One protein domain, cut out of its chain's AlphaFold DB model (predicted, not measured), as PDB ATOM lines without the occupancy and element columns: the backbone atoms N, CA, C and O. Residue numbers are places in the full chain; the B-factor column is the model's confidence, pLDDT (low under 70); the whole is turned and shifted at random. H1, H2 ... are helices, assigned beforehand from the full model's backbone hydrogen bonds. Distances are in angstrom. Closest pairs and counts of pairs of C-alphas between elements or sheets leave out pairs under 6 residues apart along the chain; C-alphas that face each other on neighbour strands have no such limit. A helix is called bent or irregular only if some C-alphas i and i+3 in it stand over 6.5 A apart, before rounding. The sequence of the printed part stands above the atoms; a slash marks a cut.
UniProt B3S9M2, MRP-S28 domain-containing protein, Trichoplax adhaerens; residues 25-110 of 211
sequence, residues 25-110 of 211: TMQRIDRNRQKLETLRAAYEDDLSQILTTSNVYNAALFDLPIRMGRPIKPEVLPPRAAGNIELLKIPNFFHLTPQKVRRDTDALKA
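This is residues 25 to 110 of the 211 residues of the protein "MRP-S28 domain-containing protein" of Trichoplax adhaerens (UniProt B3S9M2). Two helical arms, H1 and H4, reach out from a loose body in which a long winding loop, residues 51 to 84, takes the largest share, and the outline of the whole is flat. The short helix H2 sits at the corner where residues 39 to 43 of H1 touch it and Lys 100 of H4 comes near it, while the short helix H3 lies away from the other helices, between the loop's turn around Lys 73 and H4; the long axis runs from that turn to the tip of H4, and residues 25 to 34 of H1 and 105 to 110 of H4 stick out. The printed part has 86 residues with four named helices, H1, H2, H3 and H4 in that order along the chain, and no named strand. The class is all helix, with 43 of the 86 residues in the named helices. The whole is loose, with a radius of gyration of the C-alphas of 16.2 A, and spans 54 by 38 by 19 A.

H1 runs from Thr 25, its C-alpha at (224.643, 119.230, 208.901), to Asp 45 and is 31.5 A long from first to last C-alpha. H2 is residues 47 to 50, 5.6 A long. H3 is residues 85 to 89, 6.7 A long, and begins with C-alpha 85 at (199.952, 113.818, 196.441). H4 is residues 98 to 110, 19.4 A long, and ends with C-alpha 110 at (210.032, 143.215, 170.126). H4 is neither bent nor irregular, but only just: C-alphas 107 and 110 are 6.1 A apart.

H1 touches H2 with residues 39 to 43 alone; the closest C-alphas are those of Leu 39 and Ile 50, 7.0 A apart. H2 and H4 are close but not clearly touching, with the C-alphas of Ser 48 and Lys 100 the closest at 6.2 A. H3 touches no helix. H1 is apart from H4 and from H3, and H3 is apart from H2 and from H4. In H3 every O i to N i+4 pair is within hydrogen-bond range, against 15 of 17 in H1 and 8 of 9 in H4; H2 is too short for such a pair.

The two C-alphas farthest apart are those of Lys 73 and Ala 110, at 54.9 A. Without the stretches that stand free, the body has 70 residues and spans 44 by 24 by 17 A. The link from H1 to H2 is tight, that from H3 to H4 is short, and that from H2 to H3 is long, with 34 residues. The printed part has no cut. The mean pLDDT of the printed part is 85.2, and residues 38 to 45, which belong to H1, are under 70.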
ATOM      1  N   THR A  25     226.020 119.450 209.367       80.31
ATOM      2  CA  THR A  25     224.643 119.230 208.901       80.31
ATOM      3  C   THR A  25     223.701 120.277 209.486       80.31
ATOM      4  O   THR A  25     222.889 120.808 208.734       80.31
ATOM      5  N   MET A  26     223.887 120.688 210.745       80.75
ATOM      6  CA  MET A  26     223.137 121.803 211.342       80.75
ATOM      7  C   MET A  26     223.357 123.117 210.575       80.75
ATOM      8  O   MET A  26     222.402 123.728 210.110       80.75
ATOM      9  N   GLN A  27     224.614 123.473 210.283       82.12
ATOM     10  CA  GLN A  27     224.939 124.651 209.464       82.12
ATOM     11  C   GLN A  27     224.356 124.588 208.043       82.12
ATOM     12  O   GLN A  27     224.113 125.614 207.409       82.12
ATOM     13  N   ARG A  28     224.166 123.387 207.484       77.50
ATOM     14  CA  ARG A  28     223.497 123.209 206.187       77.50
ATOM     15  C   ARG A  28     221.986 123.413 206.310       77.50
ATOM     16  O   ARG A  28     221.401 124.027 205.422       77.50
ATOM     17  N   ILE A  29     221.375 122.928 207.388       80.62
ATOM     18  CA  ILE A  29     219.949 123.118 207.687       80.62
ATOM     19  C   ILE A  29     219.645 124.605 207.892       80.62
ATOM     20  O   ILE A  29     218.721 125.114 207.264       80.62
ATOM     21  N   ASP A  30     220.461 125.308 208.676       79.12
ATOM     22  CA  ASP A  30     220.274 126.736 208.955       79.12
ATOM     23  C   ASP A  30     220.395 127.584 207.683       79.12
ATOM     24  O   ASP A  30     219.532 128.417 207.406       79.12
ATOM     25  N   ARG A  31     221.393 127.303 206.832       76.94
ATOM     26  CA  ARG A  31     221.519 127.956 205.516       76.94
ATOM     27  C   ARG A  31     220.316 127.695 204.609       76.94
ATOM     28  O   ARG A  31     219.851 128.603 203.924       76.94
ATOM     29  N   ASN A  32     219.802 126.466 204.593       76.00
ATOM     30  CA  ASN A  32     218.617 126.125 203.806       76.00
ATOM     31  C   ASN A  32     217.357 126.825 204.336       76.00
ATOM     32  O   ASN A  32     216.529 127.253 203.536       76.00
ATOM     33  N   ARG A  33     217.223 126.968 205.661       75.56
ATOM     34  CA  ARG A  33     216.126 127.709 206.294       75.56
ATOM     35  C   ARG A  33     216.174 129.192 205.923       75.56
ATOM     36  O   ARG A  33     215.166 129.711 205.464       75.56
ATOM     37  N   GLN A  34     217.341 129.829 206.018       75.19
ATOM     38  CA  GLN A  34     217.520 131.228 205.606       75.19
ATOM     39  C   GLN A  34     217.179 131.430 204.123       75.19
ATOM     40  O   GLN A  34     216.449 132.350 203.769       75.19
ATOM     41  N   LYS A  35     217.631 130.520 203.248       71.38
ATOM     42  CA  LYS A  35     217.278 130.552 201.820       71.38
ATOM     43  C   LYS A  35     215.767 130.420 201.595       71.38
ATOM     44  O   LYS A  35     215.212 131.074 200.716       71.38
ATOM     45  N   LEU A  36     215.089 129.593 202.385       70.88
ATOM     46  CA  LEU A  36     213.639 129.455 202.311       70.88
ATOM     47  C   LEU A  36     212.920 130.729 202.777       70.88
ATOM     48  O   LEU A  36     211.966 131.157 202.138       70.88
ATOM     49  N   GLU A  37     213.386 131.360 203.848       70.75
ATOM     50  CA  GLU A  37     212.840 132.631 204.335       70.75
ATOM     51  C   GLU A  37     212.997 133.747 203.292       70.75
ATOM     52  O   GLU A  37     212.032 134.456 203.019       70.75
ATOM     53  N   THR A  38     214.144 133.824 202.606       66.25
ATOM     54  CA  THR A  38     214.323 134.779 201.496       66.25
ATOM     55  C   THR A  38     213.380 134.516 200.321       66.25
ATOM     56  O   THR A  38     212.869 135.456 199.719       66.25
ATOM     57  N   LEU A  39     213.101 133.246 200.007       66.62
ATOM     58  CA  LEU A  39     212.153 132.889 198.947       66.62
ATOM     59  C   LEU A  39     210.707 133.196 199.353       66.62
ATOM     60  O   LEU A  39     209.908 133.583 198.509       66.62
ATOM     61  N   ARG A  40     210.369 133.069 200.640       67.69
ATOM     62  CA  ARG A  40     209.046 133.426 201.174       67.69
ATOM     63  C   ARG A  40     208.793 134.931 201.177       67.69
ATOM     64  O   ARG A  40     207.666 135.329 200.932       67.69
ATOM     65  N   ALA A  41     209.811 135.756 201.403       65.94
ATOM     66  CA  ALA A  41     209.673 137.204 201.252       65.94
ATOM     67  C   ALA A  41     209.408 137.591 199.782       65.94
ATOM     68  O   ALA A  41     208.516 138.379 199.502       65.94
ATOM     69  N   ALA A  42     210.093 136.948 198.826       63.44
ATOM     70  CA  ALA A  42     209.860 137.165 197.391       63.44
ATOM     71  C   ALA A  42     208.459 136.720 196.910       63.44
ATOM     72  O   ALA A  42     207.968 137.195 195.887       63.44
ATOM     73  N   TYR A  43     207.811 135.804 197.642       65.06
ATOM     74  CA  TYR A  43     206.455 135.327 197.356       65.06
ATOM     75  C   TYR A  43     205.392 136.421 197.539       65.06
ATOM     76  O   TYR A  43     204.399 136.399 196.813       65.06
ATOM     77  N   GLU A  44     205.583 137.352 198.482       65.25
ATOM     78  CA  GLU A  44     204.607 138.418 198.758       65.25
ATOM     79  C   GLU A  44     204.486 139.403 197.590       65.25
ATOM     80  O   GLU A  44     203.390 139.894 197.314       65.25
ATOM     81  N   ASP A  45     205.581 139.614 196.860       68.38
ATOM     82  CA  ASP A  45     205.623 140.537 195.731       68.38
ATOM     83  C   ASP A  45     205.155 139.880 194.420       68.38
ATOM     84  O   ASP A  45     204.274 140.415 193.741       68.38
ATOM     85  N   ASP A  46     205.719 138.723 194.031       74.38
ATOM     86  CA  ASP A  46     205.320 138.020 192.800       74.38
ATOM     87  C   ASP A  46     205.787 136.548 192.750       74.38
ATOM     88  O   ASP A  46     206.958 136.233 192.523       74.38
ATOM     89  N   LEU A  47     204.825 135.624 192.838       76.31
ATOM     90  CA  LEU A  47     205.012 134.169 192.713       76.31
ATOM     91  C   LEU A  47     205.814 133.725 191.479       76.31
ATOM     92  O   LEU A  47     206.506 132.702 191.515       76.31
ATOM     93  N   SER A  48     205.731 134.483 190.386       77.00
ATOM     94  CA  SER A  48     206.416 134.150 189.138       77.00
ATOM     95  C   SER A  48     207.938 134.281 189.195       77.00
ATOM     96  O   SER A  48     208.629 133.690 188.364       77.00
ATOM     97  N   GLN A  49     208.479 135.019 190.169       79.50
ATOM     98  CA  GLN A  49     209.927 135.104 190.378       79.50
ATOM     99  C   GLN A  49     210.489 133.799 190.951       79.50
ATOM    100  O   GLN A  49     211.619 133.417 190.652       79.50
ATOM    101  N   ILE A  50     209.681 133.096 191.748       80.56
ATOM    102  CA  ILE A  50     210.035 131.805 192.345       80.56
ATOM    103  C   ILE A  50     209.795 130.683 191.333       80.56
ATOM    104  O   ILE A  50     210.650 129.819 191.141       80.56
ATOM    105  N   LEU A  51     208.634 130.698 190.674       83.69
ATOM    106  CA  LEU A  51     208.269 129.735 189.642       83.69
ATOM    107  C   LEU A  51     208.326 130.392 188.266       83.69
ATOM    108  O   LEU A  51     207.316 130.811 187.707       83.69
ATOM    109  N   THR A  52     209.528 130.449 187.703       86.12
ATOM    110  CA  THR A  52     209.748 131.010 186.363       86.12
ATOM    111  C   THR A  52     209.186 130.117 185.254       86.12
ATOM    112  O   THR A  52     208.759 130.618 184.212       86.12
ATOM    113  N   THR A  53     209.162 128.800 185.480       89.06
ATOM    114  CA  THR A  53     208.706 127.769 184.539       89.06
ATOM    115  C   THR A  53     207.626 126.875 185.146       89.06
ATOM    116  O   THR A  53     207.381 126.888 186.356       89.06
ATOM    117  N   SER A  54     206.989 126.063 184.294       91.25
ATOM    118  CA  SER A  54     206.037 125.038 184.721       91.25
ATOM    119  C   SER A  54     206.705 124.031 185.648       91.25
ATOM    120  O   SER A  54     207.569 123.266 185.226       91.25
ATOM    121  N   ASN A  55     206.266 124.011 186.903       89.88
ATOM    122  CA  ASN A  55     206.764 123.118 187.939       89.88
ATOM    123  C   ASN A  55     205.606 122.590 188.778       89.88
ATOM    124  O   ASN A  55     204.555 123.220 188.892       89.88
ATOM    125  N   VAL A  56     205.816 121.437 189.403       90.12
ATOM    126  CA  VAL A  56     204.856 120.870 190.351       90.12
ATOM    127  C   VAL A  56     204.800 121.737 191.610       90.12
ATOM    128  O   VAL A  56     205.803 122.335 192.009       90.12
ATOM    129  N   TYR A  57     203.628 121.816 192.243       89.25
ATOM    130  CA  TYR A  57     203.481 122.560 193.487       89.25
ATOM    131  C   TYR A  57     204.367 121.947 194.575       89.25
ATOM    132  O   TYR A  57     204.248 120.767 194.905       89.25
ATOM    133  N   ASN A  58     205.254 122.767 195.133       86.81
ATOM    134  CA  ASN A  58     206.163 122.364 196.190       86.81
ATOM    135  C   ASN A  58     205.930 123.239 197.425       86.81
ATOM    136  O   ASN A  58     206.416 124.368 197.491       86.81
ATOM    137  N   ALA A  59     205.244 122.673 198.421       85.25
ATOM    138  CA  ALA A  59     204.951 123.328 199.698       85.25
ATOM    139  C   ALA A  59     206.215 123.775 200.456       85.25
ATOM    140  O   ALA A  59     206.159 124.653 201.316       85.25
ATOM    141  N   ALA A  60     207.371 123.174 200.149       82.19
ATOM    142  CA  ALA A  60     208.638 123.582 200.731       82.19
ATOM    143  C   ALA A  60     209.198 124.871 200.119       82.19
ATOM    144  O   ALA A  60     210.055 125.456 200.759       82.19
ATOM    145  N   LEU A  61     208.770 125.305 198.925       80.50
ATOM    146  CA  LEU A  61     209.219 126.564 198.307       80.50
ATOM    147  C   LEU A  61     208.343 127.742 198.734       80.50
ATOM    148  O   LEU A  61     208.856 128.778 199.142       80.50
ATOM    149  N   PHE A  62     207.027 127.564 198.673       78.25
ATOM    150  CA  PHE A  62     206.048 128.520 199.174       78.25
ATOM    151  C   PHE A  62     204.832 127.737 199.670       78.25
ATOM    152  O   PHE A  62     204.386 126.789 199.023       78.25
ATOM    153  N   ASP A  63     204.336 128.102 200.851       76.25
ATOM    154  CA  ASP A  63     203.241 127.394 201.512       76.25
ATOM    155  C   ASP A  63     201.968 128.222 201.382       76.25
ATOM    156  O   ASP A  63     201.733 129.167 202.135       76.25
ATOM    157  N   LEU A  64     201.156 127.881 200.387       83.19
ATOM    158  CA  LEU A  64     199.805 128.408 200.298       83.19
ATOM    159  C   LEU A  64     198.922 127.664 201.305       83.19
ATOM    160  O   LEU A  64     199.051 126.442 201.433       83.19
ATOM    161  N   PRO A  65     197.950 128.333 201.956       86.94
ATOM    162  CA  PRO A  65     197.000 127.699 202.871       86.94
ATOM    163  C   PRO A  65     195.954 126.840 202.130       86.94
ATOM    164  O   PRO A  65     194.778 126.808 202.488       86.94
ATOM    165  N   ILE A  66     196.378 126.126 201.088       89.44
ATOM    166  CA  ILE A  66     195.569 125.246 200.260       89.44
ATOM    167  C   ILE A  66     195.484 123.875 200.927       89.44
ATOM    168  O   ILE A  66     196.456 123.321 201.453       89.44
ATOM    169  N   ARG A  67     194.279 123.317 200.885       91.56
ATOM    170  CA  ARG A  67     193.962 121.968 201.335       91.56
ATOM    171  C   ARG A  67     193.236 121.258 200.212       91.56
ATOM    172  O   ARG A  67     192.404 121.864 199.545       91.56
ATOM    173  N   MET A  68     193.544 119.988 200.005       93.00
ATOM    174  CA  MET A  68     192.928 119.211 198.937       93.00
ATOM    175  C   MET A  68     192.820 117.749 199.337       93.00
ATOM    176  O   MET A  68     193.698 117.211 200.006       93.00
ATOM    177  N   GLY A  69     191.739 117.112 198.904       93.19
ATOM    178  CA  GLY A  69     191.444 115.715 199.176       93.19
ATOM    179  C   GLY A  69     190.069 115.559 199.808       93.19
ATOM    180  O   GLY A  69     189.484 116.514 200.323       93.19
ATOM    181  N   ARG A  70     189.539 114.339 199.757       91.81
ATOM    182  CA  ARG A  70     188.270 114.025 200.407       91.81
ATOM    183  C   ARG A  70     188.488 113.944 201.922       91.81
ATOM    184  O   ARG A  70     189.355 113.180 202.352       91.81
ATOM    185  N   PRO A  71     187.729 114.691 202.738       91.50
ATOM    186  CA  PRO A  71     187.819 114.552 204.181       91.50
ATOM    187  C   PRO A  71     187.201 113.219 204.627       91.50
ATOM    188  O   PRO A  71     186.231 112.741 204.038       91.50
ATOM    189  N   ILE A  72     187.771 112.608 205.669       87.50
ATOM    190  CA  ILE A  72     187.311 111.309 206.201       87.50
ATOM    191  C   ILE A  72     185.929 111.450 206.859       87.50
ATOM    192  O   ILE A  72     185.090 110.559 206.762       87.50
ATOM    193  N   LYS A  73     185.692 112.589 207.514       92.19
ATOM    194  CA  LYS A  73     184.420 112.988 208.122       92.19
ATOM    195  C   LYS A  73     184.072 114.397 207.641       92.19
ATOM    196  O   LYS A  73     185.003 115.173 207.433       92.19
ATOM    197  N   PRO A  74     182.786 114.762 207.516       86.25
ATOM    198  CA  PRO A  74     182.384 116.085 207.028       86.25
ATOM    199  C   PRO A  74     182.913 117.244 207.891       86.25
ATOM    200  O   PRO A  74     183.183 118.317 207.370       86.25
ATOM    201  N   GLU A  75     183.122 117.012 209.188       91.00
ATOM    202  CA  GLU A  75     183.634 118.009 210.141       91.00
ATOM    203  C   GLU A  75     185.159 118.212 210.071       91.00
ATOM    204  O   GLU A  75     185.693 119.171 210.625       91.00
ATOM    205  N   VAL A  76     185.892 117.308 209.410       92.19
ATOM    206  CA  VAL A  76     187.360 117.335 209.364       92.19
ATOM    207  C   VAL A  76     187.827 118.056 208.105       92.19
ATOM    208  O   VAL A  76     187.397 117.747 206.998       92.19
ATOM    209  N   LEU A  77     188.767 118.990 208.255       90.94
ATOM    210  CA  LEU A  77     189.364 119.680 207.113       90.94
ATOM    211  C   LEU A  77     190.219 118.728 206.257       90.94
ATOM    212  O   LEU A  77     190.927 117.879 206.806       90.94
ATOM    213  N   PRO A  78     190.257 118.914 204.927       91.88
ATOM    214  CA  PRO A  78     191.137 118.140 204.064       91.88
ATOM    215  C   PRO A  78     192.631 118.295 204.414       91.88
ATOM    216  O   PRO A  78     193.038 119.300 205.029       91.88
ATOM    217  N   PRO A  79     193.472 117.328 203.991       91.06
ATOM    218  CA  PRO A  79     194.918 117.384 204.178       91.06
ATOM    219  C   PRO A  79     195.537 118.687 203.651       91.06
ATOM    220  O   PRO A  79     195.128 119.220 202.617       91.06
ATOM    221  N   ARG A  80     196.540 119.197 204.376       89.69
ATOM    222  CA  ARG A  80     197.336 120.374 203.979       89.69
ATOM    223  C   ARG A  80     198.266 120.069 202.805       89.69
ATOM    224  O   ARG A  80     198.397 118.928 202.394       89.69
ATOM    225  N   ALA A  81     198.926 121.108 202.302       87.81
ATOM    226  CA  ALA A  81     199.913 121.064 201.231       87.81
ATOM    227  C   ALA A  81     201.088 120.091 201.457       87.81
ATOM    228  O   ALA A  81     201.489 119.373 200.541       87.81
ATOM    229  N   ALA A  82     201.641 120.055 202.671       87.19
ATOM    230  CA  ALA A  82     202.811 119.240 202.980       87.19
ATOM    231  C   ALA A  82     202.514 117.735 202.836       87.19
ATOM    232  O   ALA A  82     201.689 117.184 203.561       87.19
ATOM    233  N   GLY A  83     203.209 117.073 201.905       87.00
ATOM    234  CA  GLY A  83     203.077 115.631 201.656       87.00
ATOM    235  C   GLY A  83     201.808 115.209 200.903       87.00
ATOM    236  O   GLY A  83     201.539 114.016 200.801       87.00
ATOM    237  N   ASN A  84     201.024 116.151 200.373       92.00
ATOM    238  CA  ASN A  84     199.768 115.845 199.692       92.00
ATOM    239  C   ASN A  84     199.967 115.566 198.198       92.00
ATOM    240  O   ASN A  84     200.266 116.464 197.413       92.00
ATOM    241  N   ILE A  85     199.753 114.307 197.809       92.62
ATOM    242  CA  ILE A  85     199.952 113.818 196.441       92.62
ATOM    243  C   ILE A  85     198.897 114.377 195.476       92.62
ATOM    244  O   ILE A  85     199.196 114.559 194.299       92.62
ATOM    245  N   GLU A  86     197.686 114.709 195.938       92.62
ATOM    246  CA  GLU A  86     196.643 115.257 195.054       92.62
ATOM    247  C   GLU A  86     197.053 116.607 194.461       92.62
ATOM    248  O   GLU A  86     196.841 116.860 193.277       92.62
ATOM    249  N   LEU A  87     197.745 117.434 195.248       91.69
ATOM    250  CA  LEU A  87     198.273 118.711 194.770       91.69
ATOM    251  C   LEU A  87     199.442 118.545 193.789       91.69
ATOM    252  O   LEU A  87     199.681 119.444 192.985       91.69
ATOM    253  N   LEU A  88     200.145 117.405 193.810       91.44
ATOM    254  CA  LEU A  88     201.199 117.105 192.833       91.44
ATOM    255  C   LEU A  88     200.628 116.755 191.452       91.44
ATOM    256  O   LEU A  88     201.303 116.954 190.446       91.44
ATOM    257  N   LYS A  89     199.398 116.228 191.396       92.88
ATOM    258  CA  LYS A  89     198.742 115.821 190.144       92.88
ATOM    259  C   LYS A  89     198.181 117.004 189.355       92.88
ATOM    260  O   LYS A  89     198.004 116.890 188.145       92.88
ATOM    261  N   ILE A  90     197.860 118.113 190.021       93.19
ATOM    262  CA  ILE A  90     197.264 119.276 189.359       93.19
ATOM    263  C   ILE A  90     198.316 119.970 188.480       93.19
ATOM    264  O   ILE A  90     199.348 120.405 189.002       93.19
ATOM    265  N   PRO A  91     198.043 120.182 187.177       93.06
ATOM    266  CA  PRO A  91     198.821 121.118 186.376       93.06
ATOM    267  C   PRO A  91     198.521 122.541 186.862       93.06
ATOM    268  O   PRO A  91     197.474 123.113 186.562       93.06
ATOM    269  N   ASN A  92     199.407 123.094 187.689       91.38
ATOM    270  CA  ASN A  92     199.228 124.431 188.248       91.38
ATOM    271  C   ASN A  92     199.695 125.531 187.277       91.38
ATOM    272  O   ASN A  92     200.491 125.301 186.367       91.38
ATOM    273  N   PHE A  93     199.218 126.752 187.522       92.56
ATOM    274  CA  PHE A  93     199.484 127.936 186.698       92.56
ATOM    275  C   PHE A  93     200.205 129.039 187.483       92.56
ATOM    276  O   PHE A  93     200.151 130.207 187.115       92.56
ATOM    277  N   PHE A  94     200.901 128.694 188.572       88.75
ATOM    278  CA  PHE A  94     201.581 129.687 189.415       88.75
ATOM    279  C   PHE A  94     202.709 130.430 188.686       88.75
ATOM    280  O   PHE A  94     203.046 131.550 189.051       88.75
ATOM    281  N   HIS A  95     203.248 129.836 187.621       89.50
ATOM    282  CA  HIS A  95     204.221 130.455 186.723       89.50
ATOM    283  C   HIS A  95     203.580 131.326 185.626       89.50
ATOM    284  O   HIS A  95     204.297 131.911 184.826       89.50
ATOM    285  N   LEU A  96     202.248 131.416 185.549       92.69
ATOM    286  CA  LEU A  96     201.501 132.206 184.560       92.69
ATOM    287  C   LEU A  96     200.610 133.243 185.258       92.69
ATOM    288  O   LEU A  96     199.428 133.390 184.949       92.69
ATOM    289  N   THR A  97     201.174 133.973 186.224       91.25
ATOM    290  CA  THR A  97     200.462 135.083 186.869       91.25
ATOM    291  C   THR A  97     200.187 136.208 185.860       91.25
ATOM    292  O   THR A  97     200.995 136.437 184.954       91.25
ATOM    293  N   PRO A  98     199.088 136.973 186.005       92.25
ATOM    294  CA  PRO A  98     198.781 138.069 185.083       92.25
ATOM    295  C   PRO A  98     199.901 139.111 184.967       92.25
ATOM    296  O   PRO A  98     200.124 139.662 183.890       92.25
ATOM    297  N   GLN A  99     200.626 139.373 186.061       90.75
ATOM    298  CA  GLN A  99     201.768 140.289 186.060       90.75
ATOM    299  C   GLN A  99     202.922 139.750 185.213       90.75
ATOM    300  O   GLN A  99     203.455 140.482 184.377       90.75
ATOM    301  N   LYS A 100     203.266 138.466 185.369       91.50
ATOM    302  CA  LYS A 100     204.299 137.820 184.558       91.50
ATOM    303  C   LYS A 100     203.926 137.804 183.084       91.50
ATOM    304  O   LYS A 100     204.743 138.184 182.258       91.50
ATOM    305  N   VAL A 101     202.680 137.445 182.761       93.94
ATOM    306  CA  VAL A 101     202.194 137.428 181.375       93.94
ATOM    307  C   VAL A 101     202.360 138.804 180.732       93.94
ATOM    308  O   VAL A 101     202.842 138.876 179.611       93.94
ATOM    309  N   ARG A 102     202.049 139.900 181.439       94.62
ATOM    310  CA  ARG A 102     202.283 141.261 180.923       94.62
ATOM    311  C   ARG A 102     203.762 141.500 180.613       94.62
ATOM    312  O   ARG A 102     204.077 141.818 179.470       94.62
ATOM    313  N   ARG A 103     204.657 141.247 181.576       92.88
ATOM    314  CA  ARG A 103     206.115 141.405 181.392       92.88
ATOM    315  C   ARG A 103     206.647 140.557 180.230       92.88
ATOM    316  O   ARG A 103     207.378 141.066 179.386       92.88
ATOM    317  N   ASP A 104     206.238 139.291 180.153       93.75
ATOM    318  CA  ASP A 104     206.625 138.371 179.081       93.75
ATOM    319  C   ASP A 104     206.103 138.864 177.721       93.75
ATOM    320  O   ASP A 104     206.848 138.891 176.743       93.75
ATOM    321  N   THR A 105     204.838 139.294 177.642       96.38
ATOM    322  CA  THR A 105     204.271 139.828 176.395       96.38
ATOM    323  C   THR A 105     204.959 141.114 175.959       96.38
ATOM    324  O   THR A 105     205.187 141.286 174.766       96.38
ATOM    325  N   ASP A 106     205.342 141.989 176.891       96.44
ATOM    326  CA  ASP A 106     206.077 143.216 176.586       96.44
ATOM    327  C   ASP A 106     207.467 142.917 176.015       96.44
ATOM    328  O   ASP A 106     207.867 143.540 175.034       96.44
ATOM    329  N   ALA A 107     208.159 141.904 176.544       95.62
ATOM    330  CA  ALA A 107     209.418 141.428 175.973       95.62
ATOM    331  C   ALA A 107     209.228 140.799 174.577       95.62
ATOM    332  O   ALA A 107     210.015 141.049 173.664       95.62
ATOM    333  N   LEU A 108     208.162 140.012 174.380       96.69
ATOM    334  CA  LEU A 108     207.862 139.360 173.100       96.69
ATOM    335  C   LEU A 108     207.401 140.337 172.011       96.69
ATOM    336  O   LEU A 108     207.579 140.036 170.831       96.69
ATOM    337  N   LYS A 109     206.863 141.513 172.367       96.38
ATOM    338  CA  LYS A 109     206.462 142.546 171.393       96.38
ATOM    339  C   LYS A 109     207.608 142.955 170.471       96.38
ATOM    340  O   LYS A 109     207.348 143.233 169.306       96.38
ATOM    341  N   ALA A 110     208.856 142.924 170.947       94.94
ATOM    342  CA  ALA A 110     210.032 143.215 170.126       94.94
ATOM    343  C   ALA A 110     210.223 142.227 168.955       94.94
ATOM    344  O   ALA A 110     210.839 142.578 167.954       94.94
TER     345      ALA A 110